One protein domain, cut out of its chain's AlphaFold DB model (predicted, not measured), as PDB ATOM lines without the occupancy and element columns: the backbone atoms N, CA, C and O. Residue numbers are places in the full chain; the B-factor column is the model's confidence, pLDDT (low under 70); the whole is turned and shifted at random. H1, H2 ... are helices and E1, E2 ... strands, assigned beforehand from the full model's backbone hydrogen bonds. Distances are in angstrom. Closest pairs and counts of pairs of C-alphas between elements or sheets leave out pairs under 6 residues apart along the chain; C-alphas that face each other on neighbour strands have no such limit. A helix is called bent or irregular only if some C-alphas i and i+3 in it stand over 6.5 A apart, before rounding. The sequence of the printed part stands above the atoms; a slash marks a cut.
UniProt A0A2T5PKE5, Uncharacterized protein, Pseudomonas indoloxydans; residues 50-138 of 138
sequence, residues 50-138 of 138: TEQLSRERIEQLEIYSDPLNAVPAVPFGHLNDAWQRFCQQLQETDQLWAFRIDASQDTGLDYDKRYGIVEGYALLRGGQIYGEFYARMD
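Overview. This is residues 50 to 138 of the 138 residues of an uncharacterized protein of Pseudomonas indoloxydans (UniProt A0A2T5PKE5). Picture a strongly twisted wall of four antiparallel strands, with two helices side by side over one of its faces, H1 over E2 and H2 over E4, and no named helix on the other face. A loop, residues 66 to 71 between the two helices, sticks out at one end of the longest axis, and the long loop between E2 and E3 lies at the other end. You have 89 printed residues with two named helices and four named strands, in the chain order E1 H1 H2 E2 E3 E4, and the sheet runs E1 E2 E3 E4. The class is mixed, helices and strands. The whole is only just compact, close to loose, with a radius of gyration of the C-alphas of 14.3 A and spans of 43 by 33 by 20 A.

Arrangement. Begin with E2, residues 95 to 102, an inner strand, and E3, residues 117 to 125, its antiparallel neighbour at 151 degrees; in this hairpin N 97 and O 122 are 2.9 A apart, within hydrogen-bond range. E4, residues 128 to 137, forms the next hairpin with E3, where N 121 and O 133 are 2.8 A apart. E2, E3 and E4 make a meander, each strand the antiparallel neighbour of the one before. On the other side of E2 look for the edge strand E1, residues 50 to 53, with N 98 and O 51 at 2.8 A; E1 and E4 are apart. E3 bends by 52 degrees at residue 120 and E4 by 64 degrees at residue 131. H2, residues 77 to 87, is on the sheet at a height of 9.7 A, over E4 and along the strands; the closest C-alphas, of Phe 86 and Phe 133, are 7.1 A apart. H1, residues 55 to 62, is on the same face at a height of 8.9 A, over E2, at 10 degrees to it on the local plane; the closest C-alphas, of Arg 55 and Leu 96, are 7.2 A apart. H1 and H2 are close but not clearly touching, the closest C-alphas, of Arg 55 and Cys 87, being 7.9 A apart; they run opposite ways at a shallow tilt of 17 degrees. In H1 every O i to N i+4 pair is within hydrogen-bond range, in H2 5 of 7; H2 is irregular, with C-alphas 78 and 81 7.1 A apart.

Along the chain. Find C-alpha 50 at (45.292, 13.839, -36.623), where E1 begins. H1 follows and measures 10.6 A; H2, from C-alpha 77 at (41.440, 26.830, -55.142), measures 15.3 A. E2 covers 22.4 A, E3 24.6 A and E4 22.9 A, ending at C-alpha 137 at (53.621, 19.564, -49.644).

Size, cuts and confidence. The C-alphas farthest apart, of Leu 68 and Thr 107, are 43.5 A apart. The printed part has no cut. Its long links are H1 to H2 and E2 to E3, 14 residues each. Confidence is low, under 70, at residues 107 to 114; the mean pLDDT of the printed part is 87.0.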
ATOM      1  N   THR A  50      45.317  12.824 -37.679       93.56
ATOM      2  CA  THR A  50      45.292  13.839 -36.623       93.56
ATOM      3  C   THR A  50      43.876  14.106 -36.139       93.56
ATOM      4  O   THR A  50      43.598  13.995 -34.948       93.56
ATOM      5  N   GLU A  51      42.967  14.432 -37.056       93.94
ATOM      6  CA  GLU A  51      41.612  14.870 -36.730       93.94
ATOM      7  C   GLU A  51      40.593  14.290 -37.712       93.94
ATOM      8  O   GLU A  51      40.787  14.353 -38.925       93.94
ATOM      9  N   GLN A  52      39.488  13.753 -37.193       94.62
ATOM     10  CA  GLN A  52      38.345  13.363 -38.013       94.62
ATOM     11  C   GLN A  52      37.486  14.594 -38.310       94.62
ATOM     12  O   GLN A  52      37.045  15.283 -37.391       94.62
ATOM     13  N   LEU A  53      37.201  14.843 -39.585       93.25
ATOM     14  CA  LEU A  53      36.462  16.024 -40.029       93.25
ATOM     15  C   LEU A  53      35.324  15.628 -40.968       93.25
ATOM     16  O   LEU A  53      35.401  14.626 -41.675       93.25
ATOM     17  N   SER A  54      34.254  16.426 -40.993       93.19
ATOM     18  CA  SER A  54      33.242  16.302 -42.044       93.19
ATOM     19  C   SER A  54      33.718  16.998 -43.316       93.19
ATOM     20  O   SER A  54      34.544  17.915 -43.268       93.19
ATOM     21  N   ARG A  55      33.161  16.598 -44.460       92.25
ATOM     22  CA  ARG A  55      33.448  17.231 -45.750       92.25
ATOM     23  C   ARG A  55      33.216  18.742 -45.695       92.25
ATOM     24  O   ARG A  55      34.073  19.510 -46.117       92.25
ATOM     25  N   GLU A  56      32.087  19.165 -45.138       91.75
ATOM     26  CA  GLU A  56      31.694  20.574 -45.051       91.75
ATOM     27  C   GLU A  56      32.680  21.355 -44.185       91.75
ATOM     28  O   GLU A  56      33.028  22.492 -44.499       91.75
ATOM     29  N   ARG A  57      33.162  20.735 -43.100       92.81
ATOM     30  CA  ARG A  57      34.149  21.357 -42.224       92.81
ATOM     31  C   ARG A  57      35.484  21.550 -42.935       92.81
ATOM     32  O   ARG A  57      36.075  22.615 -42.795       92.81
ATOM     33  N   ILE A  58      35.935  20.557 -43.700       92.94
ATOM     34  CA  ILE A  58      37.163  20.648 -44.501       92.94
ATOM     35  C   ILE A  58      37.029  21.759 -45.540       92.94
ATOM     36  O   ILE A  58      37.882  22.637 -45.623       92.94
ATOM     37  N   GLU A  59      35.921  21.770 -46.283       93.00
ATOM     38  CA  GLU A  59      35.671  22.787 -47.301       93.00
ATOM     39  C   GLU A  59      35.671  24.199 -46.694       93.00
ATOM     40  O   GLU A  59      36.259  25.108 -47.266       93.00
ATOM     41  N   GLN A  60      35.107  24.392 -45.498       91.00
ATOM     42  CA  GLN A  60      35.158  25.681 -44.795       91.00
ATOM     43  C   GLN A  60      36.567  26.105 -44.367       91.00
ATOM     44  O   GLN A  60      36.863  27.298 -44.379       91.00
ATOM     45  N   LEU A  61      37.412  25.159 -43.949       89.81
ATOM     46  CA  LEU A  61      38.784  25.442 -43.512       89.81
ATOM     47  C   LEU A  61      39.707  25.782 -44.687       89.81
ATOM     48  O   LEU A  61      40.662  26.533 -44.515       89.81
ATOM     49  N   GLU A  62      39.411  25.238 -45.864       91.75
ATOM     50  CA  GLU A  62      40.283  25.286 -47.041       91.75
ATOM     51  C   GLU A  62      39.773  26.263 -48.119       91.75
ATOM     52  O   GLU A  62      40.343  26.354 -49.209       91.75
ATOM     53  N   ILE A  63      38.704  27.018 -47.832       89.69
ATOM     54  CA  ILE A  63      38.288  28.175 -48.634       89.69
ATOM     55  C   ILE A  63      39.174  29.370 -48.283       89.69
ATOM     56  O   ILE A  63      39.196  29.850 -47.149       89.69
ATOM     57  N   TYR A  64      39.856  29.906 -49.292       80.88
ATOM     58  CA  TYR A  64      40.611  31.143 -49.151       80.88
ATOM     59  C   TYR A  64      39.701  32.355 -49.380       80.88
ATOM     60  O   TYR A  64      39.064  32.475 -50.428       80.88
ATOM     61  N   SER A  65      39.643  33.265 -48.404       76.81
ATOM     62  CA  SER A  65      38.947  34.545 -48.552       76.81
ATOM     63  C   SER A  65      39.905  35.565 -49.160       76.81
ATOM     64  O   SER A  65      40.762  36.107 -48.462       76.81
ATOM     65  N   ASP A  66      39.784  35.796 -50.465       79.06
ATOM     66  CA  ASP A  66      40.512  36.863 -51.148       79.06
ATOM     67  C   ASP A  66      39.810  38.213 -50.900       79.06
ATOM     68  O   ASP A  66      38.691  38.414 -51.386       79.06
ATOM     69  N   PRO A  67      40.442  39.173 -50.192       79.44
ATOM     70  CA  PRO A  67      39.850  40.484 -49.925       79.44
ATOM     71  C   PRO A  67      39.506  41.269 -51.194       79.44
ATOM     72  O   PRO A  67      38.643  42.145 -51.164       79.44
ATOM     73  N   LEU A  68      40.203  40.982 -52.298       86.00
ATOM     74  CA  LEU A  68      40.013  41.643 -53.587       86.00
ATOM     75  C   LEU A  68      39.059  40.872 -54.504       86.00
ATOM     76  O   LEU A  68      38.726  41.370 -55.580       86.00
ATOM     77  N   ASN A  69      38.606  39.691 -54.072       80.25
ATOM     78  CA  ASN A  69      37.684  38.822 -54.794       80.25
ATOM     79  C   ASN A  69      38.134  38.533 -56.245       80.25
ATOM     80  O   ASN A  69      37.312  38.411 -57.153       80.25
ATOM     81  N   ALA A  70      39.450  38.478 -56.472       81.94
ATOM     82  CA  ALA A  70      40.061  38.199 -57.765       81.94
ATOM     83  C   ALA A  70      40.031  36.698 -58.095       81.94
ATOM     84  O   ALA A  70      40.096  36.324 -59.266       81.94
ATOM     85  N   VAL A  71      39.912  35.843 -57.074       80.62
ATOM     86  CA  VAL A  71      39.814  34.385 -57.206       80.62
ATOM     87  C   VAL A  71      38.493  33.889 -56.605       80.62
ATOM     88  O   VAL A  71      38.074  34.394 -55.562       80.62
ATOM     89  N   PRO A  72      37.824  32.892 -57.220       82.75
ATOM     90  CA  PRO A  72      36.643  32.273 -56.636       82.75
ATOM     91  C   PRO A  72      36.923  31.710 -55.239       82.75
ATOM     92  O   PRO A  72      37.915  31.012 -55.032       82.75
ATOM     93  N   ALA A  73      36.002  31.951 -54.305       85.88
ATOM     94  CA  ALA A  73      36.036  31.396 -52.954       85.88
ATOM     95  C   ALA A  73      35.635  29.907 -52.957       85.88
ATOM     96  O   ALA A  73      34.569  29.529 -52.471       85.88
ATOM     97  N   VAL A  74      36.472  29.065 -53.566       89.31
ATOM     98  CA  VAL A  74      36.298  27.608 -53.635       89.31
ATOM     99  C   VAL A  74      37.340  26.900 -52.763       89.31
ATOM    100  O   VAL A  74      38.480  27.370 -52.678       89.31
ATOM    101  N   PRO A  75      36.992  25.766 -52.123       89.94
ATOM    102  CA  PRO A  75      37.938  25.039 -51.288       89.94
ATOM    103  C   PRO A  75      39.098  24.513 -52.128       89.94
ATOM    104  O   PRO A  75      38.880  23.999 -53.227       89.94
ATOM    105  N   PHE A  76      40.314  24.654 -51.605       91.06
ATOM    106  CA  PHE A  76      41.571  24.264 -52.250       91.06
ATOM    107  C   PHE A  76      41.905  24.984 -53.570       91.06
ATOM    108  O   PHE A  76      42.848  24.597 -54.266       91.06
ATOM    109  N   GLY A  77      41.165  26.037 -53.941       88.50
ATOM    110  CA  GLY A  77      41.440  26.830 -55.142       88.50
ATOM    111  C   GLY A  77      41.514  25.973 -56.413       88.50
ATOM    112  O   GLY A  77      40.527  25.379 -56.836       88.50
ATOM    113  N   HIS A  78      42.699  25.886 -57.023       88.94
ATOM    114  CA  HIS A  78      42.931  25.100 -58.242       88.94
ATOM    115  C   HIS A  78      42.811  23.578 -58.044       88.94
ATOM    116  O   HIS A  78      42.580  22.856 -59.012       88.94
ATOM    117  N   LEU A  79      42.944  23.084 -56.808       91.50
ATOM    118  CA  LEU A  79      42.757  21.667 -56.481       91.50
ATOM    119  C   LEU A  79      41.290  21.324 -56.187       91.50
ATOM    120  O   LEU A  79      40.991  20.167 -55.897       91.50
ATOM    121  N   ASN A  80      40.368  22.290 -56.288       92.81
ATOM    122  CA  ASN A  80      38.947  22.063 -56.036       92.81
ATOM    123  C   ASN A  80      38.386  20.904 -56.868       92.81
ATOM    124  O   ASN A  80      37.724  20.026 -56.325       92.81
ATOM    125  N   ASP A  81      38.713  20.849 -58.161       93.19
ATOM    126  CA  ASP A  81      38.248  19.782 -59.053       93.19
ATOM    127  C   ASP A  81      38.739  18.398 -58.605       93.19
ATOM    128  O   ASP A  81      38.000  17.411 -58.667       93.19
ATOM    129  N   ALA A  82      39.989  18.313 -58.141       93.19
ATOM    130  CA  ALA A  82      40.560  17.079 -57.612       93.19
ATOM    131  C   ALA A  82      39.892  16.687 -56.286       93.19
ATOM    132  O   ALA A  82      39.540  15.522 -56.106       93.19
ATOM    133  N   TRP A  83      39.633  17.663 -55.412       94.25
ATOM    134  CA  TRP A  83      38.891  17.462 -54.171       94.25
ATOM    135  C   TRP A  83      37.469  16.953 -54.431       94.25
ATOM    136  O   TRP A  83      37.051  15.966 -53.836       94.25
ATOM    137  N   GLN A  84      36.736  17.546 -55.379       94.19
ATOM    138  CA  GLN A  84      35.390  17.084 -55.724       94.19
ATOM    139  C   GLN A  84      35.397  15.637 -56.232       94.19
ATOM    140  O   GLN A  84      34.540  14.847 -55.840       94.19
ATOM    141  N   ARG A  85      36.377  15.258 -57.064       93.88
ATOM    142  CA  ARG A  85      36.542  13.868 -57.533       93.88
ATOM    143  C   ARG A  85      36.891  12.910 -56.399       93.88
ATOM    144  O   ARG A  85      36.371  11.800 -56.374       93.88
ATOM    145  N   PHE A  86      37.730  13.337 -55.460       93.62
ATOM    146  CA  PHE A  86      38.019  12.573 -54.250       93.62
ATOM    147  C   PHE A  86      36.743  12.371 -53.422       93.62
ATOM    148  O   PHE A  86      36.405  11.248 -53.056       93.62
ATOM    149  N   CYS A  87      35.946  13.424 -53.235       91.69
ATOM    150  CA  CYS A  87      34.680  13.329 -52.520       91.69
ATOM    151  C   CYS A  87      33.624  12.466 -53.223       91.69
ATOM    152  O   CYS A  87      32.761  11.912 -52.552       91.69
ATOM    153  N   GLN A  88      33.667  12.314 -54.549       91.50
ATOM    154  CA  GLN A  88      32.761  11.405 -55.267       91.50
ATOM    155  C   GLN A  88      32.981   9.929 -54.906       91.50
ATOM    156  O   GLN A  88      32.109   9.105 -55.167       91.50
ATOM    157  N   GLN A  89      34.128   9.588 -54.314       88.38
ATOM    158  CA  GLN A  89      34.447   8.229 -53.874       88.38
ATOM    159  C   GLN A  89      33.911   7.919 -52.464       88.38
ATOM    160  O   GLN A  89      33.923   6.750 -52.065       88.38
ATOM    161  N   LEU A  90      33.438   8.938 -51.730       90.44
ATOM    162  CA  LEU A  90      32.890   8.800 -50.380       90.44
ATOM    163  C   LEU A  90      31.599   7.984 -50.380       90.44
ATOM    164  O   LEU A  90      30.660   8.247 -51.131       90.44
ATOM    165  N   GLN A  91      31.546   7.028 -49.465       89.56
ATOM    166  CA  GLN A  91      30.356   6.284 -49.079       89.56
ATOM    167  C   GLN A  91      29.860   6.766 -47.710       89.56
ATOM    168  O   GLN A  91      30.602   7.373 -46.944       89.56
ATOM    169  N   GLU A  92      28.604   6.471 -47.373       84.12
ATOM    170  CA  GLU A  92      27.974   6.929 -46.120       84.12
ATOM    171  C   GLU A  92      28.691   6.450 -44.847       84.12
ATOM    172  O   GLU A  92      28.568   7.067 -43.792       84.12
ATOM    173  N   THR A  93      29.436   5.347 -44.930       87.62
ATOM    174  CA  THR A  93      30.183   4.764 -43.807       87.62
ATOM    175  C   THR A  93      31.638   5.223 -43.741       87.62
ATOM    176  O   THR A  93      32.361   4.818 -42.825       87.62
ATOM    177  N   ASP A  94      32.073   6.050 -44.692       92.19
ATOM    178  CA  ASP A  94      33.452   6.507 -44.769       92.19
ATOM    179  C   ASP A  94      33.721   7.646 -43.791       92.19
ATOM    180  O   ASP A  94      32.872   8.486 -43.490       92.19
ATOM    181  N   GLN A  95      34.954   7.680 -43.306       93.38
ATOM    182  CA  GLN A  95      35.450   8.717 -42.419       93.38
ATOM    183  C   GLN A  95      36.539   9.507 -43.130       93.38
ATOM    184  O   GLN A  95      37.496   8.931 -43.643       93.38
ATOM    185  N   LEU A  96      36.420  10.830 -43.115       95.19
ATOM    186  CA  LEU A  96      37.482  11.719 -43.561       95.19
ATOM    187  C   LEU A  96      38.351  12.106 -42.373       95.19
ATOM    188  O   LEU A  96      37.854  12.537 -41.331       95.19
ATOM    189  N   TRP A  97      39.655  11.961 -42.551       96.19
ATOM    190  CA  TRP A  97      40.649  12.283 -41.542       96.19
ATOM    191  C   TRP A  97      41.697  13.210 -42.129       96.19
ATOM    192  O   TRP A  97      42.234  12.934 -43.195       96.19
ATOM    193  N   ALA A  98      42.022  14.288 -41.427       95.44
ATOM    194  CA  ALA A  98      43.238  15.030 -41.700       95.44
ATOM    195  C   ALA A  98      44.448  14.166 -41.324       95.44
ATOM    196  O   ALA A  98      44.416  13.411 -40.346       95.44
ATOM    197  N   PHE A  99      45.520  14.283 -42.095       94.75
ATOM    198  CA  PHE A  99      46.796  13.678 -41.761       94.75
ATOM    199  C   PHE A  99      47.933  14.660 -41.994       94.75
ATOM    200  O   PHE A  99      47.857  15.561 -42.832       94.75
ATOM    201  N   ARG A 100      49.008  14.443 -41.241       92.88
ATOM    202  CA  ARG A 100      50.267  15.155 -41.402       92.88
ATOM    203  C   ARG A 100      51.405  14.176 -41.214       92.88
ATOM    204  O   ARG A 100      51.459  13.478 -40.202       92.88
ATOM    205  N   ILE A 101      52.314  14.142 -42.173       90.31
ATOM    206  CA  ILE A 101      53.487  13.279 -42.126       90.31
ATOM    207  C   ILE A 101      54.730  14.054 -42.548       90.31
ATOM    208  O   ILE A 101      54.656  14.986 -43.342       90.31
ATOM    209  N   ASP A 102      55.867  13.676 -41.977       88.25
ATOM    210  CA  ASP A 102      57.177  14.128 -42.425       88.25
ATOM    211  C   ASP A 102      57.747  13.060 -43.364       88.25
ATOM    212  O   ASP A 102      58.222  12.011 -42.913       88.25
ATOM    213  N   ALA A 103      57.657  13.310 -44.671       82.50
ATOM    214  CA  ALA A 103      58.097  12.365 -45.691       82.50
ATOM    215  C   ALA A 103      59.624  12.164 -45.668       82.50
ATOM    216  O   ALA A 103      60.114  11.108 -46.072       82.50
ATOM    217  N   SER A 104      60.386  13.112 -45.105       79.19
ATOM    218  CA  SER A 104      61.835  12.970 -44.915       79.19
ATOM    219  C   SER A 104      62.199  11.924 -43.855       79.19
ATOM    220  O   SER A 104      63.256  11.292 -43.938       79.19
ATOM    221  N   GLN A 105      61.318  11.724 -42.870       79.06
ATOM    222  CA  GLN A 105      61.492  10.757 -41.783       79.06
ATOM    223  C   GLN A 105      60.800   9.416 -42.068       79.06
ATOM    224  O   GLN A 105      61.039   8.441 -41.349       79.06
ATOM    225  N   ASP A 106      59.967   9.332 -43.110       75.31
ATOM    226  CA  ASP A 106      59.275   8.095 -43.458       75.31
ATOM    227  C   ASP A 106      60.193   7.132 -44.229       75.31
ATOM    228  O   ASP A 106      60.563   7.311 -45.393       75.31
ATOM    229  N   THR A 107      60.558   6.042 -43.554       65.69
ATOM    230  CA  THR A 107      61.381   4.966 -44.122       65.69
ATOM    231  C   THR A 107      60.688   4.157 -45.228       65.69
ATOM    232  O   THR A 107      61.378   3.470 -45.983       65.69
ATOM    233  N   GLY A 108      59.357   4.226 -45.339       65.56
ATOM    234  CA  GLY A 108      58.556   3.550 -46.363       65.56
ATOM    235  C   GLY A 108      58.432   4.321 -47.680       65.56
ATOM    236  O   GLY A 108      58.030   3.739 -48.686       65.56
ATOM    237  N   LEU A 109      58.812   5.603 -47.709       65.62
ATOM    238  CA  LEU A 109      58.592   6.499 -48.847       65.62
ATOM    239  C   LEU A 109      59.909   6.905 -49.514       65.62
ATOM    240  O   LEU A 109      60.358   8.043 -49.431       65.62
ATOM    241  N   ASP A 110      60.561   5.973 -50.211       60.41
ATOM    242  CA  ASP A 110      61.885   6.247 -50.795       60.41
ATOM    243  C   ASP A 110      61.854   7.292 -51.929       60.41
ATOM    244  O   ASP A 110      62.834   8.002 -52.150       60.41
ATOM    245  N   TYR A 111      60.715   7.434 -52.615       56.81
ATOM    246  CA  TYR A 111      60.515   8.466 -53.640       56.81
ATOM    247  C   TYR A 111      60.126   9.831 -53.046       56.81
ATOM    248  O   TYR A 111      60.421  10.864 -53.647       56.81
ATOM    249  N   ASP A 112      59.514   9.833 -51.857       60.22
ATOM    250  CA  ASP A 112      58.853  11.010 -51.284       60.22
ATOM    251  C   ASP A 112      59.711  11.774 -50.270       60.22
ATOM    252  O   ASP A 112      59.392  12.907 -49.933       60.22
ATOM    253  N   LYS A 113      60.882  11.242 -49.889       64.31
ATOM    254  CA  LYS A 113      61.889  11.938 -49.051       64.31
ATOM    255  C   LYS A 113      62.349  13.300 -49.584       64.31
ATOM    256  O   LYS A 113      63.087  14.006 -48.900       64.31
ATOM    257  N   ARG A 114      62.020  13.632 -50.836       66.81
ATOM    258  CA  ARG A 114      62.298  14.952 -51.422       66.81
ATOM    259  C   ARG A 114      61.362  16.028 -50.888       66.81
ATOM    260  O   ARG A 114      61.748  17.191 -50.941       66.81
ATOM    261  N   TYR A 115      60.187  15.634 -50.418       72.50
ATOM    262  CA  TYR A 115      59.217  16.520 -49.804       72.50
ATOM    263  C   TYR A 115      59.427  16.528 -48.291       72.50
ATOM    264  O   TYR A 115      59.851  15.532 -47.695       72.50
ATOM    265  N   GLY A 116      59.195  17.681 -47.676       85.12
ATOM    266  CA  GLY A 116      59.266  17.857 -46.234       85.12
ATOM    267  C   GLY A 116      57.991  17.351 -45.572       85.12
ATOM    268  O   GLY A 116      57.763  16.150 -45.417       85.12
ATOM    269  N   ILE A 117      57.155  18.294 -45.152       89.25
ATOM    270  CA  ILE A 117      55.890  17.996 -44.496       89.25
ATOM    271  C   ILE A 117      54.808  17.851 -45.563       89.25
ATOM    272  O   ILE A 117      54.594  18.748 -46.376       89.25
ATOM    273  N   VAL A 118      54.109  16.721 -45.529       90.31
ATOM    274  CA  VAL A 118      52.941  16.455 -46.366       90.31
ATOM    275  C   VAL A 118      51.701  16.503 -45.483       90.31
ATOM    276  O   VAL A 118      51.582  15.758 -44.505       90.31
ATOM    277  N   GLU A 119      50.772  17.389 -45.830       92.94
ATOM    278  CA  GLU A 119      49.481  17.540 -45.163       92.94
ATOM    279  C   GLU A 119      48.346  17.285 -46.155       92.94
ATOM    280  O   GLU A 119      48.376  17.704 -47.318       92.94
ATOM    281  N   GLY A 120      47.308  16.605 -45.686       94.06
ATOM    282  CA  GLY A 120      46.200  16.233 -46.543       94.06
ATOM    283  C   GLY A 120      45.060  15.571 -45.796       94.06
ATOM    284  O   GLY A 120      44.972  15.619 -44.569       94.06
ATOM    285  N   TYR A 121      44.189  14.937 -46.570       95.25
ATOM    286  CA  TYR A 121      43.007  14.249 -46.084       95.25
ATOM    287  C   TYR A 121      43.004  12.808 -46.580       95.25
ATOM    288  O   TYR A 121      43.230  12.542 -47.756       95.25
ATOM    289  N   ALA A 122      42.753  11.871 -45.677       95.00
ATOM    290  CA  ALA A 122      42.657  10.450 -45.945       95.00
ATOM    291  C   ALA A 122      41.213   9.982 -45.769       95.00
ATOM    292  O   ALA A 122      40.495  10.428 -44.869       95.00
ATOM    293  N   LEU A 123      40.801   9.059 -46.630       94.50
ATOM    294  CA  LEU A 123      39.518   8.383 -46.556       94.50
ATOM    295  C   LEU A 123      39.707   7.035 -45.869       94.50
ATOM    296  O   LEU A 123      40.455   6.180 -46.348       94.50
ATOM    297  N   LEU A 124      39.021   6.851 -44.745       93.94
ATOM    298  CA  LEU A 124      39.015   5.619 -43.972       93.94
ATOM    299  C   LEU A 124      37.687   4.884 -44.133       93.94
ATOM    300  O   LEU A 124      36.623   5.450 -43.893       93.94
ATOM    301  N   ARG A 125      37.764   3.587 -44.429       92.81
ATOM    302  CA  ARG A 125      36.620   2.670 -44.464       92.81
ATOM    303  C   ARG A 125      36.968   1.415 -43.679       92.81
ATOM    304  O   ARG A 125      37.936   0.723 -43.989       92.81
ATOM    305  N   GLY A 126      36.213   1.139 -42.617       87.81
ATOM    306  CA  GLY A 126      36.466  -0.024 -41.756       87.81
ATOM    307  C   GLY A 126      37.860  -0.042 -41.108       87.81
ATOM    308  O   GLY A 126      38.411  -1.115 -40.885       87.81
ATOM    309  N   GLY A 127      38.452   1.131 -40.846       86.50
ATOM    310  CA  GLY A 127      39.788   1.265 -40.242       86.50
ATOM    311  C   GLY A 127      40.962   1.116 -41.216       86.50
ATOM    312  O   GLY A 127      42.114   1.196 -40.794       86.50
ATOM    313  N   GLN A 128      40.690   0.922 -42.507       89.56
ATOM    314  CA  GLN A 128      41.700   0.929 -43.561       89.56
ATOM    315  C   GLN A 128      41.601   2.205 -44.386       89.56
ATOM    316  O   GLN A 128      40.520   2.766 -44.545       89.56
ATOM    317  N   ILE A 129      42.738   2.645 -44.917       91.69
ATOM    318  CA  ILE A 129      42.815   3.799 -45.811       91.69
ATOM    319  C   ILE A 129      42.485   3.321 -47.224       91.69
ATOM    320  O   ILE A 129      43.016   2.308 -47.671       91.69
ATOM    321  N   TYR A 130      41.579   4.034 -47.886       91.62
ATOM    322  CA  TYR A 130      41.077   3.725 -49.230       91.62
ATOM    323  C   TYR A 130      41.353   4.838 -50.242       91.62
ATOM    324  O   TYR A 130      41.099   4.664 -51.431       91.62
ATOM    325  N   GLY A 131      41.842   5.983 -49.772       91.81
ATOM    326  CA  GLY A 131      42.191   7.108 -50.616       91.81
ATOM    327  C   GLY A 131      42.894   8.189 -49.815       91.81
ATOM    328  O   GLY A 131      42.694   8.311 -48.604       91.81
ATOM    329  N   GLU A 132      43.681   8.998 -50.509       92.75
ATOM    330  CA  GLU A 132      44.309  10.183 -49.946       92.75
ATOM    331  C   GLU A 132      44.270  11.350 -50.925       92.75
ATOM    332  O   GLU A 132      44.284  11.184 -52.146       92.75
ATOM    333  N   PHE A 133      44.197  12.543 -50.360       93.94
ATOM    334  CA  PHE A 133      44.207  13.808 -51.059       93.94
ATOM    335  C   PHE A 133      45.255  14.698 -50.404       93.94
ATOM    336  O   PHE A 133      45.156  15.001 -49.214       93.94
ATOM    337  N   TYR A 134      46.252  15.127 -51.168       91.88
ATOM    338  CA  TYR A 134      47.292  16.015 -50.664       91.88
ATOM    339  C   TYR A 134      46.859  17.466 -50.822       91.88
ATOM    340  O   TYR A 134      46.578  17.923 -51.931       91.88
ATOM    341  N   ALA A 135      46.815  18.188 -49.708       90.69
ATOM    342  CA  ALA A 135      46.479  19.603 -49.703       90.69
ATOM    343  C   ALA A 135      47.741  20.465 -49.815       90.69
ATOM    344  O   ALA A 135      47.738  21.479 -50.513       90.69
ATOM    345  N   ARG A 136      48.812  20.070 -49.116       88.94
ATOM    346  CA  ARG A 136      50.067  20.824 -49.003       88.94
ATOM    347  C   ARG A 136      51.257  19.866 -48.967       88.94
ATOM    348  O   ARG A 136      51.190  18.816 -48.331       88.94
ATOM    349  N   MET A 137      52.329  20.248 -49.649       85.38
ATOM    350  CA  MET A 137      53.621  19.564 -49.644       85.38
ATOM    351  C   MET A 137      54.718  20.628 -49.621       85.38
ATOM    352  O   MET A 137      54.676  21.538 -50.455       85.38
ATOM    353  N   ASP A 138      55.653  20.508 -48.679       78.56
ATOM    354  CA  ASP A 138      56.844  21.367 -48.570       78.56
ATOM    355  C   ASP A 138      58.043  20.832 -49.367       78.56
ATOM    356  O   ASP A 138      58.205  19.590 -49.442       78.56
TER     357      ASP A 138